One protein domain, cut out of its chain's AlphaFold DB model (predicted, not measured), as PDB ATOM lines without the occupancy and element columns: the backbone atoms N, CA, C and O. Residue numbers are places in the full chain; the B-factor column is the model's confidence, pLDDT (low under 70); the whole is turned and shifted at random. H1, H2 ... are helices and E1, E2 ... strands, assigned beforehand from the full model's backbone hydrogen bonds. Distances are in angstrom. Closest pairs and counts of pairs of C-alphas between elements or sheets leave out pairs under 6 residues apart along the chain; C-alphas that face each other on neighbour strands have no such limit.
ATOM      1  N   ILE A   2     -22.014  -9.538 203.777       89.94
ATOM      2  CA  ILE A   2     -21.497  -9.303 202.415       89.94
ATOM      3  C   ILE A   2     -20.901 -10.570 201.775       89.94
ATOM      4  O   ILE A   2     -21.261 -10.917 200.654       89.94
ATOM      5  N   ALA A   3     -20.101 -11.343 202.519       90.56
ATOM      6  CA  ALA A   3     -19.521 -12.596 202.022       90.56
ATOM      7  C   ALA A   3     -20.557 -13.636 201.549       90.56
ATOM      8  O   ALA A   3     -20.334 -14.342 200.567       90.56
ATOM      9  N   ALA A   4     -21.720 -13.711 202.204       94.12
ATOM     10  CA  ALA A   4     -22.783 -14.631 201.805       94.12
ATOM     11  C   ALA A   4     -23.458 -14.187 200.496       94.12
ATOM     12  O   ALA A   4     -23.737 -15.022 199.638       94.12
ATOM     13  N   MET A   5     -23.669 -12.877 200.325       93.75
ATOM     14  CA  MET A   5     -24.214 -12.293 199.093       93.75
ATOM     15  C   MET A   5     -23.260 -12.510 197.913       93.75
ATOM     16  O   MET A   5     -23.682 -12.973 196.854       93.75
ATOM     17  N   ALA A   6     -21.966 -12.260 198.124       94.38
ATOM     18  CA  ALA A   6     -20.926 -12.492 197.130       94.38
ATOM     19  C   ALA A   6     -20.846 -13.968 196.717       94.38
ATOM     20  O   ALA A   6     -20.851 -14.284 195.529       94.38
ATOM     21  N   ASN A   7     -20.870 -14.890 197.687       92.44
ATOM     22  CA  ASN A   7     -20.840 -16.325 197.406       92.44
ATOM     23  C   ASN A   7     -22.093 -16.807 196.654       92.44
ATOM     24  O   ASN A   7     -21.985 -17.637 195.753       92.44
ATOM     25  N   TYR A   8     -23.273 -16.271 196.984       95.25
ATOM     26  CA  TYR A   8     -24.519 -16.594 196.285       95.25
ATOM     27  C   TYR A   8     -24.501 -16.116 194.824       95.25
ATOM     28  O   TYR A   8     -24.890 -16.861 193.926       95.25
ATOM     29  N   LEU A   9     -24.001 -14.901 194.574       93.25
ATOM     30  CA  LEU A   9     -23.941 -14.306 193.234       93.25
ATOM     31  C   LEU A   9     -22.706 -14.739 192.423       93.25
ATOM     32  O   LEU A   9     -22.677 -14.523 191.211       93.25
ATOM     33  N   ARG A  10     -21.722 -15.386 193.068       92.69
ATOM     34  CA  ARG A  10     -20.390 -15.713 192.522       92.69
ATOM     35  C   ARG A  10     -19.597 -14.460 192.141       92.69
ATOM     36  O   ARG A  10     -19.128 -14.349 191.010       92.69
ATOM     37  N   TYR A  11     -19.544 -13.495 193.059       94.56
ATOM     38  CA  TYR A  11     -18.866 -12.210 192.872       94.56
ATOM     39  C   TYR A  11     -17.614 -12.133 193.745       94.56
ATOM     40  O   TYR A  11     -17.598 -12.668 194.856       94.56
ATOM     41  N   ASP A  12     -16.603 -11.420 193.257       90.94
ATOM     42  CA  ASP A  12     -15.393 -11.102 194.016       90.94
ATOM     43  C   ASP A  12     -15.652  -9.935 194.979       90.94
ATOM     44  O   ASP A  12     -16.434  -9.034 194.671       90.94
ATOM     45  N   ILE A  13     -15.009  -9.934 196.148       90.25
ATOM     46  CA  ILE A  13     -15.197  -8.895 197.174       90.25
ATOM     47  C   ILE A  13     -13.939  -8.034 197.266       90.25
ATOM     48  O   ILE A  13     -12.840  -8.561 197.432       90.25
ATOM     49  N   TYR A  14     -14.120  -6.716 197.222       88.06
ATOM     50  CA  TYR A  14     -13.085  -5.723 197.503       88.06
ATOM     51  C   TYR A  14     -13.455  -4.988 198.800       88.06
ATOM     52  O   TYR A  14     -14.306  -4.106 198.770       88.06
ATOM     53  N   ASP A  15     -12.856  -5.395 199.925       73.75
ATOM     54  CA  ASP A  15     -13.330  -5.058 201.285       73.75
ATOM     55  C   ASP A  15     -12.736  -3.764 201.885       73.75
ATOM     56  O   ASP A  15     -13.226  -3.241 202.875       73.75
ATOM     57  N   HIS A  16     -11.669  -3.224 201.288       69.06
ATOM     58  CA  HIS A  16     -10.850  -2.165 201.900       69.06
ATOM     59  C   HIS A  16     -10.676  -0.941 201.000       69.06
ATOM     60  O   HIS A  16      -9.558  -0.473 200.780       69.06
ATOM     61  N   LEU A  17     -11.764  -0.416 200.427       72.81
ATOM     62  CA  LEU A  17     -11.673   0.868 199.734       72.81
ATOM     63  C   LEU A  17     -11.661   2.017 200.755       72.81
ATOM     64  O   LEU A  17     -12.697   2.610 201.054       72.81
ATOM     65  N   GLU A  18     -10.479   2.341 201.276       69.69
ATOM     66  CA  GLU A  18     -10.282   3.486 202.165       69.69
ATOM     67  C   GLU A  18     -10.340   4.800 201.374       69.69
ATOM     68  O   GLU A  18      -9.392   5.206 200.699       69.69
ATOM     69  N   LEU A  19     -11.473   5.502 201.459       70.19
ATOM     70  CA  LEU A  19     -11.646   6.801 200.797       70.19
ATOM     71  C   LEU A  19     -10.701   7.880 201.352       70.19
ATOM     72  O   LEU A  19     -10.413   8.848 200.653       70.19
ATOM     73  N   THR A  20     -10.192   7.705 202.574       66.75
ATOM     74  CA  THR A  20      -9.194   8.577 203.214       66.75
ATOM     75  C   THR A  20      -7.852   8.586 202.489       66.75
ATOM     76  O   THR A  20      -7.153   9.596 202.526       66.75
ATOM     77  N   GLU A  21      -7.498   7.503 201.798       70.75
ATOM     78  CA  GLU A  21      -6.268   7.429 201.001       70.75
ATOM     79  C   GLU A  21      -6.446   8.030 199.594       70.75
ATOM     80  O   GLU A  21      -5.476   8.277 198.867       70.75
ATOM     81  N   VAL A  22      -7.690   8.323 199.196       81.88
ATOM     82  CA  VAL A  22      -8.034   8.839 197.870       81.88
ATOM     83  C   VAL A  22      -8.164  10.363 197.896       81.88
ATOM     84  O   VAL A  22      -9.210  10.934 198.178       81.88
ATOM     85  N   ASN A  23      -7.090  11.042 197.499       82.19
ATOM     86  CA  ASN A  23      -7.003  12.509 197.532       82.19
ATOM     87  C   ASN A  23      -7.718  13.233 196.370       82.19
ATOM     88  O   ASN A  23      -7.805  14.460 196.367       82.19
ATOM     89  N   ALA A  24      -8.190  12.507 195.347       88.94
ATOM     90  CA  ALA A  24      -8.852  13.096 194.182       88.94
ATOM     91  C   ALA A  24      -9.839  12.138 193.499       88.94
ATOM     92  O   ALA A  24      -9.579  10.943 193.343       88.94
ATOM     93  N   ASN A  25     -10.921  12.695 192.946       88.19
ATOM     94  CA  ASN A  25     -11.938  11.946 192.196       88.19
ATOM     95  C   ASN A  25     -11.373  11.203 190.972       88.19
ATOM     96  O   ASN A  25     -11.933  10.197 190.537       88.19
ATOM     97  N   SER A  26     -10.277  11.693 190.386       92.00
ATOM     98  CA  SER A  26      -9.589  11.002 189.292       92.00
ATOM     99  C   SER A  26      -8.978   9.677 189.739       92.00
ATOM    100  O   SER A  26      -9.026   8.714 188.975       92.00
ATOM    101  N   GLU A  27      -8.446   9.610 190.959       87.12
ATOM    102  CA  GLU A  27      -7.861   8.390 191.520       87.12
ATOM    103  C   GLU A  27      -8.951   7.400 191.931       87.12
ATOM    104  O   GLU A  27      -8.855   6.225 191.574       87.12
ATOM    105  N   LEU A  28     -10.054   7.880 192.525       87.06
ATOM    106  CA  LEU A  28     -11.234   7.044 192.779       87.06
ATOM    107  C   LEU A  28     -11.742   6.410 191.481       87.06
ATOM    108  O   LEU A  28     -11.953   5.202 191.405       87.06
ATOM    109  N   ARG A  29     -11.882   7.218 190.421       90.25
ATOM    110  CA  ARG A  29     -12.333   6.734 189.112       90.25
ATOM    111  C   ARG A  29     -11.387   5.682 188.540       90.25
ATOM    112  O   ARG A  29     -11.862   4.678 188.021       90.25
ATOM    113  N   LYS A  30     -10.069   5.872 188.650       88.00
ATOM    114  CA  LYS A  30      -9.090   4.859 188.226       88.00
ATOM    115  C   LYS A  30      -9.228   3.566 189.027       88.00
ATOM    116  O   LYS A  30      -9.132   2.499 188.428       88.00
ATOM    117  N   LEU A  31      -9.447   3.640 190.341       85.38
ATOM    118  CA  LEU A  31      -9.643   2.453 191.174       85.38
ATOM    119  C   LEU A  31     -10.904   1.685 190.772       85.38
ATOM    120  O   LEU A  31     -10.842   0.479 190.554       85.38
ATOM    121  N   LEU A  32     -12.014   2.398 190.575       86.88
ATOM    122  CA  LEU A  32     -13.269   1.803 190.116       86.88
ATOM    123  C   LEU A  32     -13.117   1.160 188.732       86.88
ATOM    124  O   LEU A  32     -13.588   0.049 188.518       86.88
ATOM    125  N   MET A  33     -12.393   1.799 187.809       88.31
ATOM    126  CA  MET A  33     -12.120   1.232 186.480       88.31
ATOM    127  C   MET A  33     -11.201   0.001 186.502       88.31
ATOM    128  O   MET A  33     -11.218  -0.769 185.547       88.31
ATOM    129  N   LYS A  34     -10.391  -0.188 187.551       85.50
ATOM    130  CA  LYS A  34      -9.542  -1.381 187.723       85.50
ATOM    131  C   LYS A  34     -10.300  -2.583 188.284       85.50
ATOM    132  O   LYS A  34      -9.756  -3.684 188.267       85.50
ATOM    133  N   THR A  35     -11.511  -2.386 188.801       87.88
ATOM    134  CA  THR A  35     -12.312  -3.496 189.324       87.88
ATOM    135  C   THR A  35     -12.774  -4.421 188.204       87.88
ATOM    136  O   THR A  35     -13.041  -3.998 187.076       87.88
ATOM    137  N   THR A  36     -12.819  -5.717 188.501       86.88
ATOM    138  CA  THR A  36     -13.264  -6.739 187.554       86.88
ATOM    139  C   THR A  36     -14.787  -6.746 187.439       86.88
ATOM    140  O   THR A  36     -15.516  -6.297 188.330       86.88
ATOM    141  N   SER A  37     -15.293  -7.278 186.325       86.88
ATOM    142  CA  SER A  37     -16.720  -7.573 186.196       86.88
ATOM    143  C   SER A  37     -17.142  -8.623 187.233       86.88
ATOM    144  O   SER A  37     -16.360  -9.500 187.580       86.88
ATOM    145  N   LYS A  38     -18.392  -8.534 187.719       92.31
ATOM    146  CA  LYS A  38     -18.921  -9.349 188.835       92.31
ATOM    147  C   LYS A  38     -18.143  -9.175 190.146       92.31
ATOM    148  O   LYS A  38     -17.707 -10.143 190.761       92.31
ATOM    149  N   SER A  39     -18.022  -7.935 190.602       92.25
ATOM    150  CA  SER A  39     -17.422  -7.613 191.892       92.25
ATOM    151  C   SER A  39     -18.383  -6.830 192.785       92.25
ATOM    152  O   SER A  39     -19.295  -6.149 192.310       92.25
ATOM    153  N   ILE A  40     -18.202  -6.970 194.094       91.62
ATOM    154  CA  ILE A  40     -18.836  -6.164 195.133       91.62
ATOM    155  C   ILE A  40     -17.724  -5.341 195.781       91.62
ATOM    156  O   ILE A  40     -16.775  -5.898 196.330       91.62
ATOM    157  N   ILE A  41     -17.845  -4.019 195.705       91.00
ATOM    158  CA  ILE A  41     -16.944  -3.085 196.384       91.00
ATOM    159  C   ILE A  41     -17.602  -2.691 197.698       91.00
ATOM    160  O   ILE A  41     -18.756  -2.252 197.705       91.00
ATOM    161  N   VAL A  42     -16.871  -2.863 198.790       88.12
ATOM    162  CA  VAL A  42     -17.295  -2.471 200.128       88.12
ATOM    163  C   VAL A  42     -16.556  -1.197 200.500       88.12
ATOM    164  O   VAL A  42     -15.332  -1.113 200.414       88.12
TER     165      VAL A  42
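AT A GLANCE: This is residues 2 to 42 of the 69 residues of an uncharacterized protein of Nelumbo nucifera (UniProt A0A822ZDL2). Two very short parallel strands, E1 and E2, lie side by side as a small sheet, with the helix H1 beside them at one end of a flat outline; after E1 the chain swings out in a wide loop to the other end, and the second helix, H2, runs from there back towards the sheet, where E2 follows. The printed part has 41 residues with two named helices and two named strands, in the order H1, E1, H2, E2, and the sheet has the order E1, E2, parallel. The class is mixed, helices and strands. The whole is loose, with a radius of gyration of the C-alphas of 11.5 A, and flat, spanning 34 by 18 by 8 A.

HOW THE PARTS SIT: E1, residues 12 to 14, and E2, residues 39 to 41, are parallel neighbours, with 19 degrees between their N-to-C directions. C-alphas 12 and 39 face each other at 4.6 A, and C-alphas 14 and 41 at 4.8 A. Across the pair, N 14 and O 40 are within hydrogen-bond range at 2.9 A, and N 40 and O 12 at 2.8 A. The closest C-alphas of E1 and H1, residues 2 to 9, are those of Asp 12 and Ala 6, 6.5 A apart. The closest C-alphas of H1 and E2 are those of Ala 6 and Ile 40, 7.0 A apart. H2, residues 25 to 34, follows E1 and comes before E2: E1, H2 and E2 form a strand-helix-strand unit, two parallel neighbour strands with a helix between them along the chain, and its crossover is right-handed. H1 and H2 are apart. In H1 and H2 every O i to N i+4 pair is within hydrogen-bond range.

IN THESE COORDINATES: E1 runs from Asp 12, its C-alpha at (-15.393, -11.102, 194.016), to Tyr 14. E2 runs from Ser 39 to Ile 41, whose C-alpha is at (-16.944, -3.085, 196.384). H1 runs from Ile 2, its C-alpha at (-21.497, -9.303, 202.415), to Leu 9, 10.7 A from first to last C-alpha. H2 is the longest helix, from Asn 25 to Lys 34, 14.3 A from first to last C-alpha.

THE WHOLE: The two C-alphas farthest apart are those of Tyr 8 and Asn 23, at 34.0 A, while those of the first and last printed residues, Ile 2 and Val 42, are 8.3 A apart. The printed part has no cut. The links H1 to E1 and H2 to E2 are tight, with 2 and 4 residues; the link E1 to H2, with 10 residues, is short. The mean pLDDT of the printed part is 86.4, and residues 16, 18 and 20 are under 70.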